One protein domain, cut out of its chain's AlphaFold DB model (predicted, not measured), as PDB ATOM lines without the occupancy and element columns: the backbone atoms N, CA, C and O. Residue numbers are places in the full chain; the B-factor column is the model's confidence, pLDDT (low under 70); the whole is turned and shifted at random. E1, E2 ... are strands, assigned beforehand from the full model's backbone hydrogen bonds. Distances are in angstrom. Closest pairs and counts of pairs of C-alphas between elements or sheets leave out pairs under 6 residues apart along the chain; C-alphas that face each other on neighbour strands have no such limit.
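Overview. This is residues 168 to 239 of the 244 residues of an uncharacterized protein of Clavibacter michiganensis (UniProt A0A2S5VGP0). A long, strongly twisted ribbon of two strands, the hairpin E1 and E2, runs the length of the domain, and the short strand E3 folds back beside E2 at one end while E7 and then E5 widen the sheet at the other. A small second sheet, E4 and E6, packs over part of this larger sheet as a partial sandwich with its strands crossed, and the end with E3 extends past it. The printed part has 72 residues with seven named strands, E1 to E7 in order along the chain, and no named helix: the class is all strand. The larger sheet is branched at E2, and its neighbour pairs are antiparallel, as is the pair E4 and E6. The whole is a rod spanning 44 by 21 by 18 A, only just loose, close to compact, with a radius of gyration of the C-alphas of 13.8 A.

Along the chain. E1, residues 168 to 178, begins at C-alpha 168 at (5.626, -15.483, 29.590) and is 33.5 A long from first to last C-alpha. E2, residues 184 to 195, is the longest strand by residues and measures 35.6 A; its C-alpha 195 is at (-0.145, -13.697, 31.507). E3, residues 199 to 202, measures 9.8 A. E4, residues 209 to 213, measures 13.0 A, and E5, residues 217 to 219, measures 7.1 A. E6, residues 225 to 229, measures 13.1 A. E7, residues 233 to 238, measures 15.8 A and ends at C-alpha 238 at (18.413, 15.701, 41.343).

Arrangement. E1 and E2 are a hairpin, antiparallel at 164 degrees between their directions; N 171 and O 192 are 2.8 A apart and N 188 and O 175 are 2.9 A apart, both within hydrogen-bond range. E2 and E3 are also a hairpin, antiparallel at 150 degrees, with N 201 and O 193 within hydrogen-bond range at 2.8 A. E1, E2 and E3 form a meander, each strand the antiparallel neighbour of the one before. The pairing of E2 is staggered: E1 lies on one side of it, beside residues 185 to 194, and on the other side lie E3, beside residues 191 to 195, and E7, beside residues 184 to 188. E2 and E7 are antiparallel at 135 degrees, with N 187 and O 234 within hydrogen-bond range at 2.8 A. On the other side of E7 from E2 lies the edge strand E5, antiparallel at 135 degrees, with N 218 and O 237 within hydrogen-bond range at 2.9 A. The second sheet pairs E4 and E6, antiparallel at 150 degrees, with N 212 and O 226 within hydrogen-bond range at 2.8 A. The two sheets form a sandwich, two sheets face to face: the parts that face each other are 8.4 A centre to centre, and the strands of the one stand at 45 degrees to those of the other. The closest C-alphas of E2 and E6 are those of Ser 189 and Ser 229, 7.5 A apart. E2 and E4 are near each other, with 5 pairs of C-alphas within 10 A. E1 and E4 are apart, and so are E3 and E6.

Size, cuts and confidence. The two C-alphas farthest apart are those of Asp 182 and Ala 197, at 44.9 A. The chain changes from one sheet to the other at the links E3 to E4, E4 to E5, E5 to E6 and E6 to E7. The link E3 to E4, with 6 residues, is short; the other links are tight, and no link is long. The printed part has no cut. Its mean pLDDT is 92.7, and no printed residue is under 70.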
ATOM      1  N   ARG A 168       4.456 -15.449  30.490       95.06
ATOM      2  CA  ARG A 168       5.626 -15.483  29.590       95.06
ATOM      3  C   ARG A 168       6.769 -14.617  30.101       95.06
ATOM      4  O   ARG A 168       7.931 -14.910  29.842       95.06
ATOM      5  N   GLY A 169       6.445 -13.563  30.844       94.06
ATOM      6  CA  GLY A 169       7.436 -12.644  31.373       94.06
ATOM      7  C   GLY A 169       6.834 -11.575  32.271       94.06
ATOM      8  O   GLY A 169       5.614 -11.440  32.399       94.06
ATOM      9  N   VAL A 170       7.730 -10.820  32.895       94.19
ATOM     10  CA  VAL A 170       7.418  -9.691  33.767       94.19
ATOM     11  C   VAL A 170       8.266  -8.508  33.317       94.19
ATOM     12  O   VAL A 170       9.461  -8.662  33.077       94.19
ATOM     13  N   MET A 171       7.651  -7.336  33.205       94.62
ATOM     14  CA  MET A 171       8.308  -6.085  32.843       94.62
ATOM     15  C   MET A 171       8.108  -5.062  33.958       94.62
ATOM     16  O   MET A 171       6.976  -4.710  34.292       94.62
ATOM     17  N   GLY A 172       9.215  -4.575  34.516       92.88
ATOM     18  CA  GLY A 172       9.224  -3.377  35.348       92.88
ATOM     19  C   GLY A 172       9.337  -2.129  34.476       92.88
ATOM     20  O   GLY A 172      10.057  -2.134  33.477       92.88
ATOM     21  N   SER A 173       8.643  -1.062  34.848       92.69
ATOM     22  CA  SER A 173       8.773   0.248  34.211       92.69
ATOM     23  C   SER A 173       9.019   1.329  35.254       92.69
ATOM     24  O   SER A 173       8.644   1.197  36.419       92.69
ATOM     25  N   VAL A 174       9.676   2.403  34.830       92.56
ATOM     26  CA  VAL A 174       9.911   3.590  35.646       92.56
ATOM     27  C   VAL A 174       9.588   4.803  34.787       92.56
ATOM     28  O   VAL A 174      10.093   4.924  33.672       92.56
ATOM     29  N   ALA A 175       8.734   5.683  35.296       92.75
ATOM     30  CA  ALA A 175       8.415   6.960  34.674       92.75
ATOM     31  C   ALA A 175       8.935   8.094  35.558       92.75
ATOM     32  O   ALA A 175       8.686   8.096  36.761       92.75
ATOM     33  N   LEU A 176       9.644   9.047  34.954       92.06
ATOM     34  CA  LEU A 176      10.120  10.264  35.604       92.06
ATOM     35  C   LEU A 176       9.303  11.445  35.095       92.06
ATOM     36  O   LEU A 176       9.131  11.600  33.887       92.06
ATOM     37  N   THR A 177       8.794  12.273  36.000       92.00
ATOM     38  CA  THR A 177       8.040  13.483  35.649       92.00
ATOM     39  C   THR A 177       8.562  14.661  36.468       92.00
ATOM     40  O   THR A 177       8.762  14.494  37.669       92.00
ATOM     41  N   PRO A 178       8.803  15.840  35.870       88.81
ATOM     42  CA  PRO A 178       9.107  17.042  36.640       88.81
ATOM     43  C   PRO A 178       7.989  17.329  37.642       88.81
ATOM     44  O   PRO A 178       6.814  17.357  37.273       88.81
ATOM     45  N   ALA A 179       8.350  17.490  38.913       81.69
ATOM     46  CA  ALA A 179       7.406  17.869  39.959       81.69
ATOM     47  C   ALA A 179       7.227  19.394  40.002       81.69
ATOM     48  O   ALA A 179       6.122  19.881  40.233       81.69
ATOM     49  N   ASP A 180       8.319  20.123  39.763       79.38
ATOM     50  CA  ASP A 180       8.397  21.578  39.656       79.38
ATOM     51  C   ASP A 180       9.650  21.997  38.852       79.38
ATOM     52  O   ASP A 180      10.347  21.151  38.283       79.38
ATOM     53  N   ASP A 181       9.919  23.305  38.795       74.62
ATOM     54  CA  ASP A 181      11.083  23.889  38.111       74.62
ATOM     55  C   ASP A 181      12.381  23.842  38.961       74.62
ATOM     56  O   ASP A 181      13.448  24.217  38.473       74.62
ATOM     57  N   ASP A 182      12.333  23.353  40.211       77.81
ATOM     58  CA  ASP A 182      13.424  23.398  41.203       77.81
ATOM     59  C   ASP A 182      14.183  22.062  41.312       77.81
ATOM     60  O   ASP A 182      14.572  21.622  42.398       77.81
ATOM     61  N   ASN A 183      14.422  21.387  40.183       80.00
ATOM     62  CA  ASN A 183      15.121  20.094  40.127       80.00
ATOM     63  C   ASN A 183      14.431  18.947  40.896       80.00
ATOM     64  O   ASN A 183      15.049  17.894  41.119       80.00
ATOM     65  N   ARG A 184      13.160  19.104  41.289       89.94
ATOM     66  CA  ARG A 184      12.375  18.004  41.852       89.94
ATOM     67  C   ARG A 184      11.671  17.232  40.756       89.94
ATOM     68  O   ARG A 184      11.035  17.786  39.861       89.94
ATOM     69  N   MET A 185      11.751  15.917  40.872       92.56
ATOM     70  CA  MET A 185      11.083  14.977  39.988       92.56
ATOM     71  C   MET A 185      10.210  14.056  40.833       92.56
ATOM     72  O   MET A 185      10.513  13.771  41.991       92.56
ATOM     73  N   THR A 186       9.141  13.545  40.247       93.56
ATOM     74  CA  THR A 186       8.479  12.345  40.734       93.56
ATOM     75  C   THR A 186       8.933  11.156  39.907       93.56
ATOM     76  O   THR A 186       9.146  11.251  38.694       93.56
ATOM     77  N   VAL A 187       9.100  10.025  40.579       93.69
ATOM     78  CA  VAL A 187       9.364   8.740  39.952       93.69
ATOM     79  C   VAL A 187       8.236   7.783  40.308       93.69
ATOM     80  O   VAL A 187       7.926   7.578  41.482       93.69
ATOM     81  N   THR A 188       7.608   7.208  39.287       93.88
ATOM     82  CA  THR A 188       6.559   6.196  39.440       93.88
ATOM     83  C   THR A 188       7.075   4.874  38.911       93.88
ATOM     84  O   THR A 188       7.489   4.785  37.752       93.88
ATOM     85  N   SER A 189       7.047   3.840  39.748       94.56
ATOM     86  CA  SER A 189       7.365   2.480  39.309       94.56
ATOM     87  C   SER A 189       6.108   1.763  38.817       94.56
ATOM     88  O   SER A 189       5.017   1.977  39.340       94.56
ATOM     89  N   GLY A 190       6.235   0.897  37.820       93.50
ATOM     90  CA  GLY A 190       5.154   0.072  37.292       93.50
ATOM     91  C   GLY A 190       5.591  -1.379  37.147       93.50
ATOM     92  O   GLY A 190       6.779  -1.670  37.001       93.50
ATOM     93  N   LEU A 191       4.627  -2.297  37.198       95.81
ATOM     94  CA  LEU A 191       4.867  -3.720  36.989       95.81
ATOM     95  C   LEU A 191       3.780  -4.290  36.085       95.81
ATOM     96  O   LEU A 191       2.594  -4.195  36.402       95.81
ATOM     97  N   THR A 192       4.194  -4.891  34.976       96.38
ATOM     98  CA  THR A 192       3.316  -5.534  33.998       96.38
ATOM     99  C   THR A 192       3.708  -6.996  33.870       96.38
ATOM    100  O   THR A 192       4.885  -7.312  33.699       96.38
ATOM    101  N   VAL A 193       2.728  -7.892  33.924       97.25
ATOM    102  CA  VAL A 193       2.928  -9.331  33.723       97.25
ATOM    103  C   VAL A 193       2.232  -9.744  32.436       97.25
ATOM    104  O   VAL A 193       1.059  -9.431  32.245       97.25
ATOM    105  N   ASP A 194       2.942 -10.437  31.550       97.62
ATOM    106  CA  ASP A 194       2.347 -11.030  30.351       97.62
ATOM    107  C   ASP A 194       1.790 -12.416  30.687       97.62
ATOM    108  O   ASP A 194       2.487 -13.430  30.574       97.62
ATOM    109  N   PHE A 195       0.552 -12.451  31.188       98.19
ATOM    110  CA  PHE A 195      -0.145 -13.697  31.507       98.19
ATOM    111  C   PHE A 195      -0.570 -14.427  30.232       98.19
ATOM    112  O   PHE A 195      -0.944 -13.808  29.236       98.19
ATOM    113  N   LEU A 196      -0.596 -15.762  30.268       97.94
ATOM    114  CA  LEU A 196      -1.061 -16.548  29.120       97.94
ATOM    115  C   LEU A 196      -2.510 -16.225  28.746       97.94
ATOM    116  O   LEU A 196      -2.823 -16.110  27.564       97.94
ATOM    117  N   ALA A 197      -3.368 -16.063  29.754       97.50
ATOM    118  CA  ALA A 197      -4.808 -15.925  29.578       97.50
ATOM    119  C   ALA A 197      -5.266 -14.500  29.237       97.50
ATOM    120  O   ALA A 197      -6.207 -14.331  28.464       97.50
ATOM    121  N   THR A 198      -4.632 -13.474  29.813       97.12
ATOM    122  CA  THR A 198      -5.060 -12.071  29.662       97.12
ATOM    123  C   THR A 198      -4.073 -11.204  28.887       97.12
ATOM    124  O   THR A 198      -4.393 -10.057  28.578       97.12
ATOM    125  N   GLY A 199      -2.894 -11.733  28.546       97.19
ATOM    126  CA  GLY A 199      -1.811 -10.965  27.941       97.19
ATOM    127  C   GLY A 199      -1.176  -9.963  28.917       97.19
ATOM    128  O   GLY A 199      -1.317 -10.099  30.141       97.19
ATOM    129  N   PRO A 200      -0.485  -8.931  28.395       97.06
ATOM    130  CA  PRO A 200       0.154  -7.899  29.204       97.06
ATOM    131  C   PRO A 200      -0.844  -7.182  30.117       97.06
ATOM    132  O   PRO A 200      -1.717  -6.445  29.664       97.06
ATOM    133  N   THR A 201      -0.690  -7.387  31.421       96.50
ATOM    134  CA  THR A 201      -1.584  -6.870  32.461       96.50
ATOM    135  C   THR A 201      -0.774  -6.068  33.473       96.50
ATOM    136  O   THR A 201       0.127  -6.605  34.121       96.50
ATOM    137  N   ALA A 202      -1.084  -4.778  33.617       94.56
ATOM    138  CA  ALA A 202      -0.510  -3.952  34.675       94.56
ATOM    139  C   ALA A 202      -1.047  -4.416  36.035       94.56
ATOM    140  O   ALA A 202      -2.259  -4.542  36.223       94.56
ATOM    141  N   LEU A 203      -0.149  -4.685  36.980       94.12
ATOM    142  CA  LEU A 203      -0.535  -5.108  38.319       94.12
ATOM    143  C   LEU A 203      -1.034  -3.924  39.145       94.12
ATOM    144  O   LEU A 203      -0.540  -2.802  39.019       94.12
ATOM    145  N   ALA A 204      -1.994  -4.204  40.027       92.44
ATOM    146  CA  ALA A 204      -2.488  -3.219  40.977       92.44
ATOM    147  C   ALA A 204      -1.330  -2.672  41.839       92.44
ATOM    148  O   ALA A 204      -0.422  -3.438  42.188       92.44
ATOM    149  N   PRO A 205      -1.337  -1.373  42.189       93.25
ATOM    150  CA  PRO A 205      -0.318  -0.802  43.059       93.25
ATOM    151  C   PRO A 205      -0.240  -1.505  44.420       93.25
ATOM    152  O   PRO A 205      -1.259  -1.955  44.944       93.25
ATOM    153  N   GLY A 206       0.952  -1.570  45.016       92.94
ATOM    154  CA  GLY A 206       1.137  -2.093  46.377       92.94
ATOM    155  C   GLY A 206       1.183  -3.618  46.512       92.94
ATOM    156  O   GLY A 206       1.286  -4.115  47.630       92.94
ATOM    157  N   VAL A 207       1.102  -4.374  45.413       91.44
ATOM    158  CA  VAL A 207       1.087  -5.851  45.444       91.44
ATOM    159  C   VAL A 207       2.496  -6.432  45.589       91.44
ATOM    160  O   VAL A 207       2.682  -7.480  46.206       91.44
ATOM    161  N   HIS A 208       3.496  -5.750  45.039       93.62
ATOM    162  CA  HIS A 208       4.896  -6.152  45.070       93.62
ATOM    163  C   HIS A 208       5.783  -4.982  45.478       93.62
ATOM    164  O   HIS A 208       5.482  -3.827  45.185       93.62
ATOM    165  N   SER A 209       6.915  -5.293  46.104       93.19
ATOM    166  CA  SER A 209       7.941  -4.318  46.465       93.19
ATOM    167  C   SER A 209       9.283  -4.674  45.840       93.19
ATOM    168  O   SER A 209       9.621  -5.853  45.724       93.19
ATOM    169  N   GLY A 210      10.069  -3.660  45.499       91.56
ATOM    170  CA  GLY A 210      11.441  -3.805  45.022       91.56
ATOM    171  C   GLY A 210      12.333  -2.685  45.541       91.56
ATOM    172  O   GLY A 210      11.860  -1.746  46.180       91.56
ATOM    173  N   THR A 211      13.629  -2.784  45.272       94.12
ATOM    174  CA  THR A 211      14.583  -1.710  45.571       94.12
ATOM    175  C   THR A 211      14.694  -0.787  44.366       94.12
ATOM    176  O   THR A 211      14.964  -1.245  43.257       94.12
ATOM    177  N   MET A 212      14.494   0.509  44.587       93.81
ATOM    178  CA  MET A 212      14.811   1.555  43.626       93.81
ATOM    179  C   MET A 212      16.134   2.196  44.029       93.81
ATOM    180  O   MET A 212      16.239   2.747  45.126       93.81
ATOM    181  N   SER A 213      17.109   2.130  43.127       93.94
ATOM    182  CA  SER A 213      18.407   2.789  43.266       93.94
ATOM    183  C   SER A 213      18.493   3.940  42.266       93.94
ATOM    184  O   SER A 213      18.200   3.774  41.081       93.94
ATOM    185  N   LEU A 214      18.868   5.115  42.756       92.56
ATOM    186  CA  LEU A 214      18.997   6.351  41.998       92.56
ATOM    187  C   LEU A 214      20.475   6.649  41.745       92.56
ATOM    188  O   LEU A 214      21.321   6.463  42.618       92.56
ATOM    189  N   SER A 215      20.774   7.171  40.560       91.50
ATOM    190  CA  SER A 215      22.070   7.765  40.233       91.50
ATOM    191  C   SER A 215      21.835   9.204  39.778       91.50
ATOM    192  O   SER A 215      20.938   9.447  38.972       91.50
ATOM    193  N   GLY A 216      22.573  10.161  40.348       90.56
ATOM    194  CA  GLY A 216      22.360  11.599  40.115       90.56
ATOM    195  C   GLY A 216      21.109  12.192  40.788       90.56
ATOM    196  O   GLY A 216      20.710  13.315  40.473       90.56
ATOM    197  N   ALA A 217      20.469  11.459  41.705       92.94
ATOM    198  CA  ALA A 217      19.322  11.922  42.484       92.94
ATOM    199  C   ALA A 217      19.255  11.234  43.857       92.94
ATOM    200  O   ALA A 217      19.847  10.174  44.062       92.94
ATOM    201  N   VAL A 218      18.511  11.834  44.783       94.88
ATOM    202  CA  VAL A 218      18.224  11.284  46.117       94.88
ATOM    203  C   VAL A 218      16.735  11.374  46.434       94.88
ATOM    204  O   VAL A 218      16.036  12.251  45.920       94.88
ATOM    205  N   PHE A 219      16.250  10.483  47.294       94.94
ATOM    206  CA  PHE A 219      14.925  10.585  47.904       94.94
ATOM    207  C   PHE A 219      14.889  11.701  48.961       94.94
ATOM    208  O   PHE A 219      15.925  12.238  49.357       94.94
ATOM    209  N   ASP A 220      13.695  12.016  49.471       91.56
ATOM    210  CA  ASP A 220      13.484  13.058  50.493       91.56
ATOM    211  C   ASP A 220      14.268  12.827  51.803       91.56
ATOM    212  O   ASP A 220      14.521  13.766  52.555       91.56
ATOM    213  N   ASP A 221      14.675  11.585  52.087       91.12
ATOM    214  CA  ASP A 221      15.518  11.232  53.237       91.12
ATOM    215  C   ASP A 221      17.030  11.372  52.957       91.12
ATOM    216  O   ASP A 221      17.860  11.041  53.811       91.12
ATOM    217  N   GLY A 222      17.393  11.858  51.768       92.62
ATOM    218  CA  GLY A 222      18.764  12.048  51.305       92.62
ATOM    219  C   GLY A 222      19.466  10.769  50.843       92.62
ATOM    220  O   GLY A 222      20.651  10.826  50.507       92.62
ATOM    221  N   ARG A 223      18.791   9.612  50.825       94.25
ATOM    222  CA  ARG A 223      19.377   8.349  50.351       94.25
ATOM    223  C   ARG A 223      19.200   8.184  48.846       94.25
ATOM    224  O   ARG A 223      18.264   8.707  48.254       94.25
ATOM    225  N   ALA A 224      20.089   7.403  48.237       94.06
ATOM    226  CA  ALA A 224      19.993   7.011  46.831       94.06
ATOM    227  C   ALA A 224      19.253   5.678  46.633       94.06
ATOM    228  O   ALA A 224      18.970   5.302  45.506       94.06
ATOM    229  N   GLU A 225      18.927   4.956  47.708       95.81
ATOM    230  CA  GLU A 225      18.233   3.670  47.632       95.81
ATOM    231  C   GLU A 225      17.053   3.618  48.590       95.81
ATOM    232  O   GLU A 225      17.152   4.043  49.747       95.81
ATOM    233  N   ARG A 226      15.939   3.063  48.112       94.38
ATOM    234  CA  ARG A 226      14.723   2.872  48.903       94.38
ATOM    235  C   ARG A 226      13.925   1.678  48.395       94.38
ATOM    236  O   ARG A 226      13.853   1.421  47.196       94.38
ATOM    237  N   THR A 227      13.270   0.974  49.314       95.00
ATOM    238  CA  THR A 227      12.226   0.008  48.962       95.00
ATOM    239  C   THR A 227      10.955   0.747  48.557       95.00
ATOM    240  O   THR A 227      10.437   1.557  49.327       95.00
ATOM    241  N   VAL A 228      10.451   0.448  47.365       93.81
ATOM    242  CA  VAL A 228       9.223   1.024  46.808       93.81
ATOM    243  C   VAL A 228       8.254  -0.080  46.428       93.81
ATOM    244  O   VAL A 228       8.659  -1.183  46.047       93.81
ATOM    245  N   SER A 229       6.969   0.221  46.520       94.69
ATOM    246  CA  SER A 229       5.918  -0.637  45.987       94.69
ATOM    247  C   SER A 229       5.704  -0.376  44.499       94.69
ATOM    248  O   SER A 229       5.842   0.756  44.035       94.69
ATOM    249  N   ASN A 230       5.313  -1.397  43.735       94.06
ATOM    250  CA  ASN A 230       4.880  -1.187  42.356       94.06
ATOM    251  C   ASN A 230       3.687  -0.219  42.335       94.06
ATOM    252  O   ASN A 230       2.806  -0.291  43.193       94.06
ATOM    253  N   GLY A 231       3.653   0.692  41.369       92.75
ATOM    254  CA  GLY A 231       2.639   1.743  41.284       92.75
ATOM    255  C   GLY A 231       2.815   2.883  42.295       92.75
ATOM    256  O   GLY A 231       2.023   3.822  42.261       92.75
ATOM    257  N   GLU A 232       3.815   2.831  43.186       93.12
ATOM    258  CA  GLU A 232       4.137   3.941  44.088       93.12
ATOM    259  C   GLU A 232       4.798   5.079  43.303       93.12
ATOM    260  O   GLU A 232       5.718   4.855  42.509       93.12
ATOM    261  N   THR A 233       4.329   6.299  43.560       93.81
ATOM    262  CA  THR A 233       4.955   7.542  43.107       93.81
ATOM    263  C   THR A 233       5.703   8.158  44.277       93.81
ATOM    264  O   THR A 233       5.096   8.439  45.312       93.81
ATOM    265  N   VAL A 234       7.002   8.393  44.112       94.12
ATOM    266  CA  VAL A 234       7.858   9.006  45.136       94.12
ATOM    267  C   VAL A 234       8.569  10.235  44.585       94.12
ATOM    268  O   VAL A 234       8.862  10.317  43.393       94.12
ATOM    269  N   SER A 235       8.834  11.199  45.458       94.19
ATOM    270  CA  SER A 235       9.606  12.394  45.123       94.19
ATOM    271  C   SER A 235      11.102  12.103  45.181       94.19
ATOM    272  O   SER A 235      11.574  11.374  46.059       94.19
ATOM    273  N   ILE A 236      11.839  12.693  44.245       94.62
ATOM    274  CA  ILE A 236      13.299  12.693  44.211       94.62
ATOM    275  C   ILE A 236      13.802  14.100  43.890       94.62
ATOM    276  O   ILE A 236      13.142  14.877  43.199       94.62
ATOM    277  N   THR A 237      14.999  14.416  44.366       93.94
ATOM    278  CA  THR A 237      15.705  15.660  44.043       93.94
ATOM    279  C   THR A 237      16.966  15.313  43.270       93.94
ATOM    280  O   THR A 237      17.748  14.471  43.725       93.94
ATOM    281  N   THR A 238      17.175  15.923  42.101       90.38
ATOM    282  CA  THR A 238      18.413  15.701  41.343       90.38
ATOM    283  C   THR A 238      19.583  16.399  42.035       90.38
ATOM    284  O   THR A 238      19.447  17.482  42.606       90.38
ATOM    285  N   THR A 239      20.756  15.770  42.022       86.25
ATOM    286  CA  THR A 239      21.950  16.293  42.709       86.25
ATOM    287  C   THR A 239      22.835  17.144  41.796       86.25
ATOM    288  O   THR A 239      23.909  17.572  42.216       86.25
TER     289      THR A 239